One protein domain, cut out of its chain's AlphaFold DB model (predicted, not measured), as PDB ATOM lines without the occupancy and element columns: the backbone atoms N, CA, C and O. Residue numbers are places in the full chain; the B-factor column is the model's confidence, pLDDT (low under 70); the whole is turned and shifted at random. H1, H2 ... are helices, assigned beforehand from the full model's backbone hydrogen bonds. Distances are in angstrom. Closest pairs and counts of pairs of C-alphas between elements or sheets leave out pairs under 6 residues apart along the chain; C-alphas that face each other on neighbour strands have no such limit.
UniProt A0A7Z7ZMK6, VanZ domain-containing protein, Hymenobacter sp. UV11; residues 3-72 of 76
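AT A GLANCE: This is residues 3 to 72 of the 76 residues of the protein "VanZ domain-containing protein" of Hymenobacter sp. UV11 (UniProt A0A7Z7ZMK6). A long helical hairpin, H2 and H3, makes the length of this domain, and the short helix H1 packs across both of them, near the start of H2 and beside residues 54 to 61 of H3. The last part of H3 sticks out past the others, with residues 62 to 72 standing free. The printed part has 70 residues with three named helices, H1, H2 and H3 in that order, and no named strand; the class is all helix. It is loose, with a radius of gyration of the C-alphas of 14.8 A, and spans 51 by 21 by 16 A, a rod.

HOW THE PARTS SIT: H1, residues 3 to 10, touches H2, residues 16 to 36, opposite ways at a steep tilt of 47 degrees. H2 touches H1 with residues 19 to 23 alone, and the closest C-alphas of the two, those of Val 4 and Ile 19, are 6.7 A apart. H1 also touches H3, residues 44 to 70, the same way at a tilt of 38 degrees, only just steep. Here H3 takes part with residues 54 to 61 alone, and the closest C-alphas, those of Val 4 and Ser 54, are 6.4 A apart. H2 and H3 form a helical hairpin and touch, opposite ways at a shallow tilt of 29 degrees. Their closest C-alphas, those of Thr 24 and Val 51, are 6.0 A apart; H3 touches H2 with residues 47 to 55 alone. In H1, H2 and H3 every O i to N i+4 pair is within hydrogen-bond range.

IN THESE COORDINATES: H1 begins at C-alpha 3, (388.453, 251.214, 189.674), and measures 10.6 A from first to last C-alpha. H2 measures 30.0 A and ends at C-alpha 36, (372.381, 236.012, 184.515). H3 measures 38.9 A and ends at C-alpha 70, (409.212, 265.767, 186.022).

THE WHOLE: The two C-alphas farthest apart, those of Lys 38 and Ser 72, are 51.4 A apart. The printed part has no cut. The link from H1 to H2 is tight and that from H2 to H3 is short. The mean pLDDT of the printed part is 75.7, and residues 38 to 45, 47 and 70 to 72 are under 70.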
ATOM      1  N   LEU A   3     387.870 252.223 188.792       76.62
ATOM      2  CA  LEU A   3     388.453 251.214 189.674       76.62
ATOM      3  C   LEU A   3     389.993 251.159 189.617       76.62
ATOM      4  O   LEU A   3     390.633 251.019 190.656       76.62
ATOM      5  N   VAL A   4     390.603 251.348 188.439       75.88
ATOM      6  CA  VAL A   4     392.073 251.363 188.265       75.88
ATOM      7  C   VAL A   4     392.725 252.450 189.123       75.88
ATOM      8  O   VAL A   4     393.742 252.219 189.783       75.88
ATOM      9  N   VAL A   5     392.122 253.639 189.132       73.94
ATOM     10  CA  VAL A   5     392.617 254.812 189.860       73.94
ATOM     11  C   VAL A   5     392.461 254.604 191.366       73.94
ATOM     12  O   VAL A   5     393.405 254.848 192.118       73.94
ATOM     13  N   ILE A   6     391.313 254.073 191.799       80.69
ATOM     14  CA  ILE A   6     391.028 253.756 193.206       80.69
ATOM     15  C   ILE A   6     392.029 252.724 193.736       80.69
ATOM     16  O   ILE A   6     392.643 252.946 194.781       80.69
ATOM     17  N   ILE A   7     392.263 251.639 192.988       78.88
ATOM     18  CA  ILE A   7     393.222 250.599 193.373       78.88
ATOM     19  C   ILE A   7     394.625 251.190 193.504       78.88
ATOM     20  O   ILE A   7     395.301 250.917 194.492       78.88
ATOM     21  N   LYS A   8     395.081 252.037 192.571       75.12
ATOM     22  CA  LYS A   8     396.424 252.625 192.689       75.12
ATOM     23  C   LYS A   8     396.560 253.680 193.786       75.12
ATOM     24  O   LYS A   8     397.667 253.841 194.305       75.12
ATOM     25  N   LEU A   9     395.482 254.382 194.131       77.00
ATOM     26  CA  LEU A   9     395.463 255.354 195.225       77.00
ATOM     27  C   LEU A   9     395.517 254.670 196.594       77.00
ATOM     28  O   LEU A   9     396.350 255.048 197.417       77.00
ATOM     29  N   HIS A  10     394.669 253.664 196.824       79.62
ATOM     30  CA  HIS A  10     394.587 252.960 198.110       79.62
ATOM     31  C   HIS A  10     395.636 251.852 198.263       79.62
ATOM     32  O   HIS A  10     396.216 251.691 199.332       79.62
ATOM     33  N   PHE A  11     395.947 251.123 197.191       80.69
ATOM     34  CA  PHE A  11     396.837 249.963 197.217       80.69
ATOM     35  C   PHE A  11     398.078 250.202 196.351       80.69
ATOM     36  O   PHE A  11     398.279 249.612 195.283       80.69
ATOM     37  N   LYS A  12     398.971 251.072 196.836       71.19
ATOM     38  CA  LYS A  12     400.197 251.469 196.116       71.19
ATOM     39  C   LYS A  12     401.108 250.284 195.753       71.19
ATOM     40  O   LYS A  12     401.762 250.345 194.707       71.19
ATOM     41  N   ALA A  13     401.106 249.221 196.561       79.19
ATOM     42  CA  ALA A  13     401.968 248.043 196.424       79.19
ATOM     43  C   ALA A  13     401.541 247.049 195.326       79.19
ATOM     44  O   ALA A  13     402.323 246.175 194.954       79.19
ATOM     45  N   ILE A  14     400.329 247.170 194.770       77.19
ATOM     46  CA  ILE A  14     399.853 246.223 193.754       77.19
ATOM     47  C   ILE A  14     400.565 246.490 192.420       77.19
ATOM     48  O   ILE A  14     400.626 247.630 191.937       77.19
ATOM     49  N   LYS A  15     401.117 245.423 191.830       80.25
ATOM     50  CA  LYS A  15     401.766 245.437 190.510       80.25
ATOM     51  C   LYS A  15     400.746 245.737 189.410       80.25
ATOM     52  O   LYS A  15     399.610 245.283 189.483       80.25
ATOM     53  N   TYR A  16     401.167 246.433 188.356       74.88
ATOM     54  CA  TYR A  16     400.286 246.810 187.242       74.88
ATOM     55  C   TYR A  16     399.586 245.612 186.580       74.88
ATOM     56  O   TYR A  16     398.396 245.694 186.297       74.88
ATOM     57  N   GLN A  17     400.282 244.481 186.423       75.94
ATOM     58  CA  GLN A  17     399.705 243.241 185.882       75.94
ATOM     59  C   GLN A  17     398.526 242.732 186.723       75.94
ATOM     60  O   GLN A  17     397.493 242.350 186.181       75.94
ATOM     61  N   ASN A  18     398.644 242.805 188.050       78.69
ATOM     62  CA  ASN A  18     397.579 242.389 188.958       78.69
ATOM     63  C   ASN A  18     396.391 243.360 188.901       78.69
ATOM     64  O   ASN A  18     395.255 242.922 189.006       78.69
ATOM     65  N   ILE A  19     396.631 244.661 188.699       79.69
ATOM     66  CA  ILE A  19     395.556 245.656 188.538       79.69
ATOM     67  C   ILE A  19     394.748 245.367 187.274       79.69
ATOM     68  O   ILE A  19     393.521 245.401 187.322       79.69
ATOM     69  N   ILE A  20     395.429 245.050 186.169       77.62
ATOM     70  CA  ILE A  20     394.783 244.670 184.908       77.62
ATOM     71  C   ILE A  20     393.940 243.411 185.121       77.62
ATOM     72  O   ILE A  20     392.759 243.421 184.802       77.62
ATOM     73  N   LEU A  21     394.503 242.374 185.748       80.06
ATOM     74  CA  LEU A  21     393.794 241.117 186.000       80.06
ATOM     75  C   LEU A  21     392.568 241.297 186.912       80.06
ATOM     76  O   LEU A  21     391.510 240.744 186.625       80.06
ATOM     77  N   ILE A  22     392.680 242.115 187.965       81.62
ATOM     78  CA  ILE A  22     391.556 242.459 188.850       81.62
ATOM     79  C   ILE A  22     390.477 243.224 188.079       81.62
ATOM     80  O   ILE A  22     389.301 242.902 188.207       81.62
ATOM     81  N   CYS A  23     390.849 244.213 187.264       79.50
ATOM     82  CA  CYS A  23     389.875 244.998 186.506       79.50
ATOM     83  C   CYS A  23     389.162 244.152 185.445       79.50
ATOM     84  O   CYS A  23     387.942 244.235 185.333       79.50
ATOM     85  N   THR A  24     389.894 243.295 184.730       78.00
ATOM     86  CA  THR A  24     389.310 242.343 183.781       78.00
ATOM     87  C   THR A  24     388.371 241.368 184.490       78.00
ATOM     88  O   THR A  24     387.251 241.168 184.033       78.00
ATOM     89  N   GLY A  25     388.778 240.811 185.635       81.44
ATOM     90  CA  GLY A  25     387.949 239.887 186.414       81.44
ATOM     91  C   GLY A  25     386.676 240.533 186.962       81.44
ATOM     92  O   GLY A  25     385.603 239.946 186.867       81.44
ATOM     93  N   VAL A  26     386.768 241.758 187.487       83.69
ATOM     94  CA  VAL A  26     385.601 242.515 187.971       83.69
ATOM     95  C   VAL A  26     384.662 242.875 186.820       83.69
ATOM     96  O   VAL A  26     383.454 242.729 186.975       83.69
ATOM     97  N   SER A  27     385.193 243.292 185.667       80.50
ATOM     98  CA  SER A  27     384.375 243.573 184.482       80.50
ATOM     99  C   SER A  27     383.622 242.332 184.014       80.50
ATOM    100  O   SER A  27     382.409 242.379 183.850       80.50
ATOM    101  N   LEU A  28     384.327 241.204 183.894       77.00
ATOM    102  CA  LEU A  28     383.743 239.924 183.498       77.00
ATOM    103  C   LEU A  28     382.666 239.461 184.489       77.00
ATOM    104  O   LEU A  28     381.629 238.947 184.082       77.00
ATOM    105  N   PHE A  29     382.894 239.654 185.791       81.75
ATOM    106  CA  PHE A  29     381.937 239.295 186.838       81.75
ATOM    107  C   PHE A  29     380.659 240.140 186.780       81.75
ATOM    108  O   PHE A  29     379.563 239.599 186.921       81.75
ATOM    109  N   ILE A  30     380.783 241.450 186.544       79.44
ATOM    110  CA  ILE A  30     379.629 242.344 186.369       79.44
ATOM    111  C   ILE A  30     378.810 241.917 185.151       79.44
ATOM    112  O   ILE A  30     377.586 241.837 185.247       79.44
ATOM    113  N   GLU A  31     379.465 241.567 184.049       76.06
ATOM    114  CA  GLU A  31     378.772 241.113 182.845       76.06
ATOM    115  C   GLU A  31     378.122 239.739 182.997       76.06
ATOM    116  O   GLU A  31     376.992 239.541 182.561       76.06
ATOM    117  N   LEU A  32     378.769 238.811 183.708       77.12
ATOM    118  CA  LEU A  32     378.166 237.535 184.106       77.12
ATOM    119  C   LEU A  32     376.891 237.746 184.929       77.12
ATOM    120  O   LEU A  32     375.896 237.057 184.706       77.12
ATOM    121  N   ILE A  33     376.899 238.712 185.852       78.44
ATOM    122  CA  ILE A  33     375.714 239.091 186.628       78.44
ATOM    123  C   ILE A  33     374.645 239.705 185.718       78.44
ATOM    124  O   ILE A  33     373.478 239.340 185.828       78.44
ATOM    125  N   GLN A  34     375.009 240.620 184.818       71.31
ATOM    126  CA  GLN A  34     374.063 241.263 183.899       71.31
ATOM    127  C   GLN A  34     373.415 240.251 182.942       71.31
ATOM    128  O   GLN A  34     372.191 240.272 182.773       71.31
ATOM    129  N   TYR A  35     374.203 239.306 182.419       70.25
ATOM    130  CA  TYR A  35     373.740 238.170 181.624       70.25
ATOM    131  C   TYR A  35     372.800 237.261 182.428       70.25
ATOM    132  O   TYR A  35     371.693 236.959 181.978       70.25
ATOM    133  N   ALA A  36     373.191 236.869 183.647       75.06
ATOM    134  CA  ALA A  36     372.381 236.012 184.515       75.06
ATOM    135  C   ALA A  36     371.052 236.670 184.924       75.06
ATOM    136  O   ALA A  36     370.024 235.999 185.010       75.06
ATOM    137  N   LEU A  37     371.053 237.989 185.130       79.69
ATOM    138  CA  LEU A  37     369.864 238.776 185.457       79.69
ATOM    139  C   LEU A  37     369.018 239.140 184.222       79.69
ATOM    140  O   LEU A  37     368.014 239.838 184.375       79.69
ATOM    141  N   LYS A  38     369.395 238.680 183.013       65.69
ATOM    142  CA  LYS A  38     368.747 238.981 181.719       65.69
ATOM    143  C   LYS A  38     368.486 240.475 181.504       65.69
ATOM    144  O   LYS A  38     367.510 240.871 180.860       65.69
ATOM    145  N   ARG A  39     369.338 241.323 182.077       64.06
ATOM    146  CA  ARG A  39     369.188 242.774 182.027       64.06
ATOM    147  C   ARG A  39     369.880 243.282 180.766       64.06
ATOM    148  O   ARG A  39     370.983 243.796 180.841       64.06
ATOM    149  N   GLY A  40     369.209 243.115 179.626       57.88
ATOM    150  CA  GLY A  40     369.741 243.478 178.308       57.88
ATOM    151  C   GLY A  40     370.639 242.402 177.692       57.88
ATOM    152  O   GLY A  40     371.039 241.450 178.362       57.88
ATOM    153  N   VAL A  41     370.879 242.524 176.384       55.59
ATOM    154  CA  VAL A  41     371.808 241.677 175.618       55.59
ATOM    155  C   VAL A  41     373.189 241.783 176.267       55.59
ATOM    156  O   VAL A  41     373.589 242.876 176.647       55.59
ATOM    157  N   ALA A  42     373.895 240.662 176.439       56.12
ATOM    158  CA  ALA A  42     375.295 240.711 176.848       56.12
ATOM    159  C   ALA A  42     376.100 241.373 175.721       56.12
ATOM    160  O   ALA A  42     376.393 240.729 174.712       56.12
ATOM    161  N   ASP A  43     376.371 242.668 175.875       63.84
ATOM    162  CA  ASP A  43     377.148 243.459 174.933       63.84
ATOM    163  C   ASP A  43     378.629 243.208 175.195       63.84
ATOM    164  O   ASP A  43     379.249 243.797 176.072       63.84
ATOM    165  N   ILE A  44     379.207 242.313 174.394       66.50
ATOM    166  CA  ILE A  44     380.638 241.976 174.427       66.50
ATOM    167  C   ILE A  44     381.531 243.219 174.253       66.50
ATOM    168  O   ILE A  44     382.696 243.225 174.667       66.50
ATOM    169  N   ASP A  45     380.968 244.274 173.658       69.62
ATOM    170  CA  ASP A  45     381.581 245.585 173.519       69.62
ATOM    171  C   ASP A  45     381.900 246.211 174.883       69.62
ATOM    172  O   ASP A  45     382.934 246.866 175.004       69.62
ATOM    173  N   ASP A  46     381.119 245.944 175.936       70.81
ATOM    174  CA  ASP A  46     381.364 246.460 177.285       70.81
ATOM    175  C   ASP A  46     382.597 245.812 177.947       70.81
ATOM    176  O   ASP A  46     383.403 246.538 178.544       70.81
ATOM    177  N   ILE A  47     382.849 244.498 177.769       67.75
ATOM    178  CA  ILE A  47     384.114 243.850 178.209       67.75
ATOM    179  C   ILE A  47     385.289 244.521 177.520       67.75
ATOM    180  O   ILE A  47     386.275 244.897 178.164       67.75
ATOM    181  N   ILE A  48     385.201 244.643 176.194       75.19
ATOM    182  CA  ILE A  48     386.276 245.177 175.364       75.19
ATOM    183  C   ILE A  48     386.554 246.624 175.775       75.19
ATOM    184  O   ILE A  48     387.708 246.984 176.030       75.19
ATOM    185  N   LEU A  49     385.509 247.435 175.938       76.75
ATOM    186  CA  LEU A  49     385.608 248.826 176.361       76.75
ATOM    187  C   LEU A  49     386.167 248.952 177.785       76.75
ATOM    188  O   LEU A  49     386.956 249.863 178.050       76.75
ATOM    189  N   ASN A  50     385.853 248.032 178.702       75.88
ATOM    190  CA  ASN A  50     386.401 248.044 180.060       75.88
ATOM    191  C   ASN A  50     387.862 247.625 180.142       75.88
ATOM    192  O   ASN A  50     388.624 248.203 180.930       75.88
ATOM    193  N   VAL A  51     388.276 246.657 179.331       77.19
ATOM    194  CA  VAL A  51     389.678 246.248 179.226       77.19
ATOM    195  C   VAL A  51     390.495 247.371 178.581       77.19
ATOM    196  O   VAL A  51     391.480 247.821 179.174       77.19
ATOM    197  N   LEU A  52     390.048 247.911 177.443       78.06
ATOM    198  CA  LEU A  52     390.698 249.045 176.774       78.06
ATOM    199  C   LEU A  52     390.720 250.287 177.673       78.06
ATOM    200  O   LEU A  52     391.762 250.918 177.854       78.06
ATOM    201  N   GLY A  53     389.602 250.596 178.326       79.88
ATOM    202  CA  GLY A  53     389.481 251.703 179.267       79.88
ATOM    203  C   GLY A  53     390.350 251.541 180.516       79.88
ATOM    204  O   GLY A  53     390.732 252.543 181.122       79.88
ATOM    205  N   SER A  54     390.692 250.314 180.917       78.19
ATOM    206  CA  SER A  54     391.641 250.059 182.010       78.19
ATOM    207  C   SER A  54     393.088 250.299 181.575       78.19
ATOM    208  O   SER A  54     393.850 250.924 182.314       78.19
ATOM    209  N   ILE A  55     393.449 249.887 180.356       81.25
ATOM    210  CA  ILE A  55     394.771 250.140 179.758       81.25
ATOM    211  C   ILE A  55     394.995 251.646 179.570       81.25
ATOM    212  O   ILE A  55     395.989 252.184 180.058       81.25
ATOM    213  N   ILE A  56     394.040 252.346 178.948       82.75
ATOM    214  CA  ILE A  56     394.105 253.799 178.731       82.75
ATOM    215  C   ILE A  56     394.238 254.537 180.070       82.75
ATOM    216  O   ILE A  56     395.066 255.437 180.213       82.75
ATOM    217  N   SER A  57     393.474 254.130 181.089       80.81
ATOM    218  CA  SER A  57     393.526 254.761 182.411       80.81
ATOM    219  C   SER A  57     394.887 254.580 183.101       80.81
ATOM    220  O   SER A  57     395.380 255.519 183.728       80.81
ATOM    221  N   LEU A  58     395.544 253.425 182.936       80.44
ATOM    222  CA  LEU A  58     396.913 253.212 183.417       80.44
ATOM    223  C   LEU A  58     397.931 254.108 182.703       80.44
ATOM    224  O   LEU A  58     398.776 254.703 183.376       80.44
ATOM    225  N   MET A  59     397.832 254.243 181.377       82.81
ATOM    226  CA  MET A  59     398.720 255.110 180.593       82.81
ATOM    227  C   MET A  59     398.593 256.577 181.020       82.81
ATOM    228  O   MET A  59     399.600 257.241 181.258       82.81
ATOM    229  N   ILE A  60     397.362 257.067 181.206       84.75
ATOM    230  CA  ILE A  60     397.107 258.424 181.707       84.75
ATOM    231  C   ILE A  60     397.705 258.602 183.108       84.75
ATOM    232  O   ILE A  60     398.347 259.613 183.379       84.75
ATOM    233  N   LEU A  61     397.557 257.619 184.000       82.12
ATOM    234  CA  LEU A  61     398.080 257.700 185.367       82.12
ATOM    235  C   LEU A  61     399.617 257.724 185.405       82.12
ATOM    236  O   LEU A  61     400.206 258.424 186.232       82.12
ATOM    237  N   GLN A  62     400.274 256.999 184.497       81.75
ATOM    238  CA  GLN A  62     401.724 257.071 184.303       81.75
ATOM    239  C   GLN A  62     402.155 258.429 183.741       81.75
ATOM    240  O   GLN A  62     403.097 259.020 184.268       81.75
ATOM    241  N   LEU A  63     401.445 258.951 182.735       84.75
ATOM    242  CA  LEU A  63     401.721 260.258 182.141       84.75
ATOM    243  C   LEU A  63     401.570 261.386 183.167       84.75
ATOM    244  O   LEU A  63     402.471 262.202 183.322       84.75
ATOM    245  N   VAL A  64     400.478 261.397 183.934       84.62
ATOM    246  CA  VAL A  64     400.239 262.379 185.003       84.62
ATOM    247  C   VAL A  64     401.324 262.293 186.073       84.62
ATOM    248  O   VAL A  64     401.866 263.321 186.472       84.62
ATOM    249  N   LYS A  65     401.712 261.084 186.506       79.69
ATOM    250  CA  LYS A  65     402.852 260.917 187.419       79.69
ATOM    251  C   LYS A  65     404.138 261.485 186.833       79.69
ATOM    252  O   LYS A  65     404.850 262.179 187.547       79.69
ATOM    253  N   HIS A  66     404.433 261.199 185.569       81.19
ATOM    254  CA  HIS A  66     405.629 261.705 184.908       81.19
ATOM    255  C   HIS A  66     405.618 263.235 184.812       81.19
ATOM    256  O   HIS A  66     406.626 263.862 185.109       81.19
ATOM    257  N   LEU A  67     404.476 263.850 184.496       84.19
ATOM    258  CA  LEU A  67     404.330 265.306 184.445       84.19
ATOM    259  C   LEU A  67     404.459 265.957 185.829       84.19
ATOM    260  O   LEU A  67     405.106 266.990 185.951       84.19
ATOM    261  N   ILE A  68     403.896 265.355 186.879       83.94
ATOM    262  CA  ILE A  68     403.999 265.874 188.255       83.94
ATOM    263  C   ILE A  68     405.429 265.712 188.802       83.94
ATOM    264  O   ILE A  68     405.974 266.642 189.395       83.94
ATOM    265  N   ILE A  69     406.054 264.548 188.591       71.38
ATOM    266  CA  ILE A  69     407.409 264.244 189.080       71.38
ATOM    267  C   ILE A  69     408.468 264.985 188.252       71.38
ATOM    268  O   ILE A  69     409.389 265.562 188.820       71.38
ATOM    269  N   GLY A  70     408.316 265.041 186.927       60.44
ATOM    270  CA  GLY A  70     409.212 265.767 186.022       60.44
ATOM    271  C   GLY A  70     409.244 267.267 186.307       60.44
ATOM    272  O   GLY A  70     410.294 267.896 186.204       60.44
ATOM    273  N   LYS A  71     408.134 267.833 186.792       54.94
ATOM    274  CA  LYS A  71     408.078 269.225 187.250       54.94
ATOM    275  C   LYS A  71     408.827 269.471 188.570       54.94
ATOM    276  O   LYS A  71     409.181 270.610 188.841       54.94
ATOM    277  N   SER A  72     409.106 268.432 189.366       51.19
ATOM    278  CA  SER A  72     409.848 268.548 190.637       51.19
ATOM    279  C   SER A  72     411.374 268.505 190.478       51.19
ATOM    280  O   SER A  72     412.078 268.884 191.407       51.19
TER     281      SER A  72